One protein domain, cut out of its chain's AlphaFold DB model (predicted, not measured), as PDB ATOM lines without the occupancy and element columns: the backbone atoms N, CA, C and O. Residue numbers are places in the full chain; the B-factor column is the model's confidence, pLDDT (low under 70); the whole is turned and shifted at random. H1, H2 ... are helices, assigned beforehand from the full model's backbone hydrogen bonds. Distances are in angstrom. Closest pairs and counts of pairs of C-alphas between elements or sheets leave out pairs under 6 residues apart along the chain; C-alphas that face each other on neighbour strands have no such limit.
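This is residues 2 to 64 of the 111 residues of an uncharacterized protein of Pyrolobus fumarii (strain DSM 11204 / 1A) (UniProt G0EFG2). Two long helices, H1 and H2, make an open V: they meet where the end of H1 turns into the start of H2, and the two arms spread from that corner with nothing between them. Both arms stick out, with residues 2 to 21 of H1 and residues 39 to 62 of H2 standing free. The printed part has 63 residues, with two named helices in the order H1, H2 and no named strand; its class is all helix. The whole is extended, with a radius of gyration of the C-alphas of 18.5 A, and flat, spanning 50 by 43 by 8 A.

Find C-alpha 2 at (-5.343, -8.622, 23.895); from there H1, residues 2 to 28, runs 37.7 A to C-alpha 28 at (-23.429, 23.461, 31.931). Pass Ala 29 and Gly 30 to reach H2, residues 31 to 62, which runs 44.7 A to C-alpha 62 at (-34.584, 7.195, -11.585). Look near residue 48 for a kink of 26 degrees in H2.

Look at residues 25 to 27 of H1 and residues 33 to 38 of H2: with these parts alone the helices touch. The closest C-alphas of the two are those of Leu 26 and Ser 34, 4.6 A apart. H1 and H2 stand at a steep tilt of 61 degrees and run opposite ways. In both H1 and H2, every O i to N i+4 pair is within hydrogen-bond range.

The two C-alphas farthest apart are those of Phe 28 and Pro 64, at 53.3 A. The printed part has no cut, and the link from H1 to H2 is tight. The mean pLDDT of the printed part is 90.8; look for values under 70 at residue 2 and residues 63 to 64.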
ATOM      1  N   ARG A   2      -5.529  -9.940  23.211       66.50
ATOM      2  CA  ARG A   2      -5.343  -8.622  23.895       66.50
ATOM      3  C   ARG A   2      -5.619  -7.379  23.027       66.50
ATOM      4  O   ARG A   2      -5.969  -6.338  23.565       66.50
ATOM      5  N   ARG A   3      -5.437  -7.474  21.702       82.38
ATOM      6  CA  ARG A   3      -5.651  -6.349  20.765       82.38
ATOM      7  C   ARG A   3      -7.132  -5.998  20.650       82.38
ATOM      8  O   ARG A   3      -7.492  -4.837  20.771       82.38
ATOM      9  N   ASP A   4      -7.969  -7.020  20.530       86.56
ATOM     10  CA  ASP A   4      -9.425  -6.888  20.430       86.56
ATOM     11  C   ASP A   4     -10.006  -6.294  21.726       86.56
ATOM     12  O   ASP A   4     -10.850  -5.404  21.696       86.56
ATOM     13  N   GLN A   5      -9.461  -6.702  22.877       86.25
ATOM     14  CA  GLN A   5      -9.834  -6.169  24.189       86.25
ATOM     15  C   GLN A   5      -9.372  -4.715  24.396       86.25
ATOM     16  O   GLN A   5     -10.090  -3.928  25.004       86.25
ATOM     17  N   ALA A   6      -8.206  -4.336  23.861       90.94
ATOM     18  CA  ALA A   6      -7.731  -2.953  23.887       90.94
ATOM     19  C   ALA A   6      -8.600  -2.038  23.013       90.94
ATOM     20  O   ALA A   6      -8.964  -0.950  23.450       90.94
ATOM     21  N   ILE A   7      -8.988  -2.494  21.818       94.31
ATOM     22  CA  ILE A   7      -9.905  -1.756  20.936       94.31
ATOM     23  C   ILE A   7     -11.267  -1.591  21.619       94.31
ATOM     24  O   ILE A   7     -11.796  -0.482  21.665       94.31
ATOM     25  N   GLY A   8     -11.793  -2.659  22.224       92.69
ATOM     26  CA  GLY A   8     -13.031  -2.602  23.000       92.69
ATOM     27  C   GLY A   8     -12.952  -1.634  24.185       92.69
ATOM     28  O   GLY A   8     -13.869  -0.846  24.392       92.69
ATOM     29  N   ALA A   9     -11.844  -1.632  24.930       93.75
ATOM     30  CA  ALA A   9     -11.644  -0.724  26.060       93.75
ATOM     31  C   ALA A   9     -11.526   0.746  25.625       93.75
ATOM     32  O   ALA A   9     -12.098   1.622  26.271       93.75
ATOM     33  N   VAL A  10     -10.831   1.020  24.517       95.31
ATOM     34  CA  VAL A  10     -10.731   2.373  23.946       95.31
ATOM     35  C   VAL A  10     -12.093   2.855  23.454       95.31
ATOM     36  O   VAL A  10     -12.462   3.992  23.731       95.31
ATOM     37  N   LEU A  11     -12.870   1.995  22.787       95.12
ATOM     38  CA  LEU A  11     -14.235   2.321  22.368       95.12
ATOM     39  C   LEU A  11     -15.152   2.589  23.564       95.12
ATOM     40  O   LEU A  11     -15.901   3.564  23.543       95.12
ATOM     41  N   LEU A  12     -15.065   1.777  24.622       94.75
ATOM     42  CA  LEU A  12     -15.852   1.971  25.839       94.75
ATOM     43  C   LEU A  12     -15.507   3.320  26.477       94.75
ATOM     44  O   LEU A  12     -16.384   4.171  26.613       94.75
ATOM     45  N   LEU A  13     -14.234   3.543  26.813       96.19
ATOM     46  CA  LEU A  13     -13.789   4.769  27.478       96.19
ATOM     47  C   LEU A  13     -14.025   6.008  26.612       96.19
ATOM     48  O   LEU A  13     -14.476   7.029  27.123       96.19
ATOM     49  N   GLY A  14     -13.785   5.902  25.305       96.69
ATOM     50  CA  GLY A  14     -14.067   6.962  24.344       96.69
ATOM     51  C   GLY A  14     -15.555   7.305  24.291       96.69
ATOM     52  O   GLY A  14     -15.906   8.480  24.370       96.69
ATOM     53  N   SER A  15     -16.436   6.300  24.238       95.31
ATOM     54  CA  SER A  15     -17.886   6.533  24.251       95.31
ATOM     55  C   SER A  15     -18.352   7.150  25.569       95.31
ATOM     56  O   SER A  15     -19.154   8.081  25.566       95.31
ATOM     57  N   LEU A  16     -17.805   6.695  26.699       96.50
ATOM     58  CA  LEU A  16     -18.190   7.176  28.019       96.50
ATOM     59  C   LEU A  16     -17.746   8.628  28.223       96.50
ATOM     60  O   LEU A  16     -18.527   9.454  28.696       96.50
ATOM     61  N   ALA A  17     -16.525   8.958  27.794       96.31
ATOM     62  CA  ALA A  17     -16.020  10.325  27.788       96.31
ATOM     63  C   ALA A  17     -16.839  11.226  26.853       96.31
ATOM     64  O   ALA A  17     -17.174  12.348  27.227       96.31
ATOM     65  N   PHE A  18     -17.213  10.733  25.670       95.12
ATOM     66  CA  PHE A  18     -18.055  11.470  24.732       95.12
ATOM     67  C   PHE A  18     -19.442  11.769  25.314       95.12
ATOM     68  O   PHE A  18     -19.893  12.910  25.242       95.12
ATOM     69  N   ILE A  19     -20.095  10.788  25.947       93.62
ATOM     70  CA  ILE A  19     -21.401  10.970  26.602       93.62
ATOM     71  C   ILE A  19     -21.296  11.982  27.745       93.62
ATOM     72  O   ILE A  19     -22.119  12.894  27.835       93.62
ATOM     73  N   ALA A  20     -20.277  11.852  28.599       94.44
ATOM     74  CA  ALA A  20     -20.057  12.771  29.710       94.44
ATOM     75  C   ALA A  20     -19.802  14.204  29.219       94.44
ATOM     76  O   ALA A  20     -20.402  15.147  29.733       94.44
ATOM     77  N   MET A  21     -18.969  14.362  28.186       93.81
ATOM     78  CA  MET A  21     -18.690  15.650  27.553       93.81
ATOM     79  C   MET A  21     -19.961  16.242  26.933       93.81
ATOM     80  O   MET A  21     -20.315  17.377  27.231       93.81
ATOM     81  N   TYR A  22     -20.694  15.471  26.127       90.31
ATOM     82  CA  TYR A  22     -21.938  15.919  25.500       90.31
ATOM     83  C   TYR A  22     -22.975  16.359  26.543       90.31
ATOM     84  O   TYR A  22     -23.547  17.442  26.426       90.31
ATOM     85  N   GLY A  23     -23.165  15.565  27.601       90.19
ATOM     86  CA  GLY A  23     -24.032  15.921  28.722       90.19
ATOM     87  C   GLY A  23     -23.568  17.197  29.424       90.19
ATOM     88  O   GLY A  23     -24.374  18.097  29.658       90.19
ATOM     89  N   TYR A  24     -22.269  17.333  29.694       91.81
ATOM     90  CA  TYR A  24     -21.717  18.545  30.296       91.81
ATOM     91  C   TYR A  24     -21.986  19.787  29.438       91.81
ATOM     92  O   TYR A  24     -22.465  20.794  29.958       91.81
ATOM     93  N   LEU A  25     -21.759  19.719  28.121       88.50
ATOM     94  CA  LEU A  25     -22.061  20.836  27.223       88.50
ATOM     95  C   LEU A  25     -23.559  21.160  27.200       88.50
ATOM     96  O   LEU A  25     -23.936  22.328  27.153       88.50
ATOM     97  N   LEU A  26     -24.416  20.144  27.269       88.19
ATOM     98  CA  LEU A  26     -25.861  20.331  27.215       88.19
ATOM     99  C   LEU A  26     -26.414  20.992  28.485       88.19
ATOM    100  O   LEU A  26     -27.298  21.842  28.378       88.19
ATOM    101  N   PHE A  27     -25.885  20.662  29.666       85.50
ATOM    102  CA  PHE A  27     -26.394  21.177  30.944       85.50
ATOM    103  C   PHE A  27     -25.618  22.381  31.505       85.50
ATOM    104  O   PHE A  27     -26.227  23.228  32.157       85.50
ATOM    105  N   PHE A  28     -24.307  22.489  31.257       85.25
ATOM    106  CA  PHE A  28     -23.429  23.461  31.931       85.25
ATOM    107  C   PHE A  28     -22.765  24.495  31.007       85.25
ATOM    108  O   PHE A  28     -22.330  25.529  31.510       85.25
ATOM    109  N   ALA A  29     -22.715  24.303  29.681       80.62
ATOM    110  CA  ALA A  29     -22.041  25.251  28.773       80.62
ATOM    111  C   ALA A  29     -22.857  26.522  28.439       80.62
ATOM    112  O   ALA A  29     -22.461  27.308  27.584       80.62
ATOM    113  N   GLY A  30     -23.964  26.773  29.142       85.81
ATOM    114  CA  GLY A  30     -24.792  27.968  28.966       85.81
ATOM    115  C   GLY A  30     -25.859  27.825  27.876       85.81
ATOM    116  O   GLY A  30     -25.733  27.049  26.931       85.81
ATOM    117  N   ARG A  31     -26.945  28.600  28.019       84.25
ATOM    118  CA  ARG A  31     -28.201  28.422  27.266       84.25
ATOM    119  C   ARG A  31     -28.023  28.462  25.743       84.25
ATOM    120  O   ARG A  31     -28.645  27.662  25.053       84.25
ATOM    121  N   GLU A  32     -27.177  29.353  25.231       88.44
ATOM    122  CA  GLU A  32     -26.939  29.493  23.788       88.44
ATOM    123  C   GLU A  32     -26.297  28.238  23.184       88.44
ATOM    124  O   GLU A  32     -26.752  27.730  22.158       88.44
ATOM    125  N   ILE A  33     -25.280  27.692  23.857       88.12
ATOM    126  CA  ILE A  33     -24.559  26.499  23.403       88.12
ATOM    127  C   ILE A  33     -25.468  25.274  23.513       88.12
ATOM    128  O   ILE A  33     -25.588  24.518  22.548       88.12
ATOM    129  N   SER A  34     -26.183  25.116  24.629       88.19
ATOM    130  CA  SER A  34     -27.147  24.025  24.814       88.19
ATOM    131  C   SER A  34     -28.227  24.014  23.728       88.19
ATOM    132  O   SER A  34     -28.520  22.965  23.149       88.19
ATOM    133  N   LEU A  35     -28.811  25.178  23.414       90.19
ATOM    134  CA  LEU A  35     -29.837  25.296  22.376       90.19
ATOM    135  C   LEU A  35     -29.277  25.017  20.981       90.19
ATOM    136  O   LEU A  35     -29.955  24.384  20.171       90.19
ATOM    137  N   LEU A  36     -28.056  25.464  20.688       91.88
ATOM    138  CA  LEU A  36     -27.398  25.191  19.414       91.88
ATOM    139  C   LEU A  36     -27.122  23.689  19.236       91.88
ATOM    140  O   LEU A  36     -27.443  23.138  18.184       91.88
ATOM    141  N   LEU A  37     -26.623  23.003  20.269       90.69
ATOM    142  CA  LEU A  37     -26.417  21.547  20.251       90.69
ATOM    143  C   LEU A  37     -27.730  20.779  20.050       90.69
ATOM    144  O   LEU A  37     -27.797  19.863  19.226       90.69
ATOM    145  N   LEU A  38     -28.794  21.168  20.760       91.38
ATOM    146  CA  LEU A  38     -30.121  20.566  20.594       91.38
ATOM    147  C   LEU A  38     -30.668  20.764  19.176       91.38
ATOM    148  O   LEU A  38     -31.204  19.828  18.587       91.38
ATOM    149  N   LYS A  39     -30.495  21.953  18.590       94.19
ATOM    150  CA  LYS A  39     -30.887  22.218  17.198       94.19
ATOM    151  C   LYS A  39     -30.125  21.337  16.214       94.19
ATOM    152  O   LYS A  39     -30.743  20.767  15.320       94.19
ATOM    153  N   ILE A  40     -28.807  21.206  16.384       95.19
ATOM    154  CA  ILE A  40     -27.974  20.373  15.507       95.19
ATOM    155  C   ILE A  40     -28.385  18.905  15.605       95.19
ATOM    156  O   ILE A  40     -28.545  18.253  14.580       95.19
ATOM    157  N   THR A  41     -28.589  18.380  16.812       93.06
ATOM    158  CA  THR A  41     -28.978  16.971  16.997       93.06
ATOM    159  C   THR A  41     -30.385  16.679  16.486       93.06
ATOM    160  O   THR A  41     -30.586  15.670  15.811       93.06
ATOM    161  N   ALA A  42     -31.339  17.584  16.716       94.31
ATOM    162  CA  ALA A  42     -32.678  17.482  16.143       94.31
ATOM    163  C   ALA A  42     -32.643  17.539  14.607       94.31
ATOM    164  O   ALA A  42     -33.276  16.720  13.942       94.31
ATOM    165  N   PHE A  43     -31.859  18.458  14.034       96.62
ATOM    166  CA  PHE A  43     -31.660  18.532  12.590       96.62
ATOM    167  C   PHE A  43     -31.008  17.261  12.045       96.62
ATOM    168  O   PHE A  43     -31.479  16.738  11.046       96.62
ATOM    169  N   ALA A  44     -29.979  16.726  12.706       96.88
ATOM    170  CA  ALA A  44     -29.321  15.490  12.294       96.88
ATOM    171  C   ALA A  44     -30.296  14.303  12.281       96.88
ATOM    172  O   ALA A  44     -30.311  13.540  11.318       96.88
ATOM    173  N   ALA A  45     -31.160  14.178  13.296       95.56
ATOM    174  CA  ALA A  45     -32.196  13.147  13.327       95.56
ATOM    175  C   ALA A  45     -33.153  13.266  12.127       95.56
ATOM    176  O   ALA A  45     -33.419  12.278  11.438       95.56
ATOM    177  N   ILE A  46     -33.619  14.483  11.829       97.06
ATOM    178  CA  ILE A  46     -34.479  14.745  10.667       97.06
ATOM    179  C   ILE A  46     -33.721  14.508   9.358       97.06
ATOM    180  O   ILE A  46     -34.288  13.947   8.429       97.06
ATOM    181  N   ALA A  47     -32.446  14.881   9.272       97.25
ATOM    182  CA  ALA A  47     -31.616  14.705   8.087       97.25
ATOM    183  C   ALA A  47     -31.357  13.226   7.775       97.25
ATOM    184  O   ALA A  47     -31.313  12.864   6.605       97.25
ATOM    185  N   VAL A  48     -31.244  12.357   8.785       97.62
ATOM    186  CA  VAL A  48     -31.153  10.902   8.574       97.62
ATOM    187  C   VAL A  48     -32.451  10.369   7.970       97.62
ATOM    188  O   VAL A  48     -32.421   9.699   6.940       97.62
ATOM    189  N   ILE A  49     -33.598  10.707   8.565       97.06
ATOM    190  CA  ILE A  49     -34.912  10.263   8.072       97.06
ATOM    191  C   ILE A  49     -35.168  10.819   6.664       97.06
ATOM    192  O   ILE A  49     -35.510  10.083   5.742       97.06
ATOM    193  N   GLY A  50     -34.954  12.121   6.490       96.94
ATOM    194  CA  GLY A  50     -35.091  12.821   5.221       96.94
ATOM    195  C   GLY A  50     -34.110  12.318   4.169       96.94
ATOM    196  O   GLY A  50     -34.486  12.215   3.011       96.94
ATOM    197  N   GLY A  51     -32.893  11.937   4.555       97.25
ATOM    198  CA  GLY A  51     -31.899  11.340   3.668       97.25
ATOM    199  C   GLY A  51     -32.341   9.980   3.139       97.25
ATOM    200  O   GLY A  51     -32.226   9.730   1.943       97.25
ATOM    201  N   ILE A  52     -32.928   9.134   3.994       96.50
ATOM    202  CA  ILE A  52     -33.516   7.855   3.566       96.50
ATOM    203  C   ILE A  52     -34.690   8.103   2.612       96.50
ATOM    204  O   ILE A  52     -34.748   7.498   1.543       96.50
ATOM    205  N   LEU A  53     -35.604   9.017   2.956       95.69
ATOM    206  CA  LEU A  53     -36.743   9.359   2.095       95.69
ATOM    207  C   LEU A  53     -36.300   9.953   0.753       95.69
ATOM    208  O   LEU A  53     -36.848   9.592  -0.285       95.69
ATOM    209  N   ALA A  54     -35.297  10.828   0.763       95.00
ATOM    210  CA  ALA A  54     -34.725  11.421  -0.438       95.00
ATOM    211  C   ALA A  54     -34.033  10.366  -1.304       95.00
ATOM    212  O   ALA A  54     -34.193  10.395  -2.518       95.00
ATOM    213  N   TRP A  55     -33.321   9.412  -0.701       94.88
ATOM    214  CA  TRP A  55     -32.722   8.294  -1.427       94.88
ATOM    215  C   TRP A  55     -33.785   7.409  -2.080       94.88
ATOM    216  O   TRP A  55     -33.686   7.108  -3.265       94.88
ATOM    217  N   ILE A  56     -34.846   7.048  -1.351       92.69
ATOM    218  CA  ILE A  56     -35.957   6.266  -1.917       92.69
ATOM    219  C   ILE A  56     -36.634   7.050  -3.047       92.69
ATOM    220  O   ILE A  56     -36.824   6.515  -4.138       92.69
ATOM    221  N   GLY A  57     -36.941   8.329  -2.821       93.25
ATOM    222  CA  GLY A  57     -37.516   9.205  -3.839       93.25
ATOM    223  C   GLY A  57     -36.622   9.330  -5.072       93.25
ATOM    224  O   GLY A  57     -37.126   9.279  -6.191       93.25
ATOM    225  N   TYR A  58     -35.304   9.411  -4.876       91.50
ATOM    226  CA  TYR A  58     -34.324   9.395  -5.956       91.50
ATOM    227  C   TYR A  58     -34.408   8.085  -6.738       91.50
ATOM    228  O   TYR A  58     -34.618   8.132  -7.945       91.50
ATOM    229  N   THR A  59     -34.367   6.929  -6.069       90.00
ATOM    230  CA  THR A  59     -34.457   5.631  -6.754       90.00
ATOM    231  C   THR A  59     -35.759   5.468  -7.535       90.00
ATOM    232  O   THR A  59     -35.696   5.055  -8.682       90.00
ATOM    233  N   LEU A  60     -36.914   5.870  -6.992       86.06
ATOM    234  CA  LEU A  60     -38.195   5.812  -7.710       86.06
ATOM    235  C   LEU A  60     -38.248   6.768  -8.909       86.06
ATOM    236  O   LEU A  60     -38.809   6.423  -9.945       86.06
ATOM    237  N   ALA A  61     -37.663   7.961  -8.781       85.38
ATOM    238  CA  ALA A  61     -37.584   8.922  -9.877       85.38
ATOM    239  C   ALA A  61     -36.631   8.458 -10.991       85.38
ATOM    240  O   ALA A  61     -36.825   8.811 -12.152       85.38
ATOM    241  N   THR A  62     -35.604   7.675 -10.644       82.38
ATOM    242  CA  THR A  62     -34.584   7.195 -11.585       82.38
ATOM    243  C   THR A  62     -34.760   5.742 -12.009       82.38
ATOM    244  O   THR A  62     -33.966   5.268 -12.817       82.38
ATOM    245  N   THR A  63     -35.761   5.022 -11.500       69.12
ATOM    246  CA  THR A  63     -36.172   3.727 -12.046       69.12
ATOM    247  C   THR A  63     -37.131   3.979 -13.205       69.12
ATOM    248  O   THR A  63     -38.309   4.260 -12.960       69.12
ATOM    249  N   PRO A  64     -36.672   3.903 -14.471       60.62
ATOM    250  CA  PRO A  64     -37.587   3.809 -15.594       60.62
ATOM    251  C   PRO A  64     -38.475   2.572 -15.398       60.62
ATOM    252  O   PRO A  64     -38.036   1.598 -14.776       60.62
TER     253      PRO A  64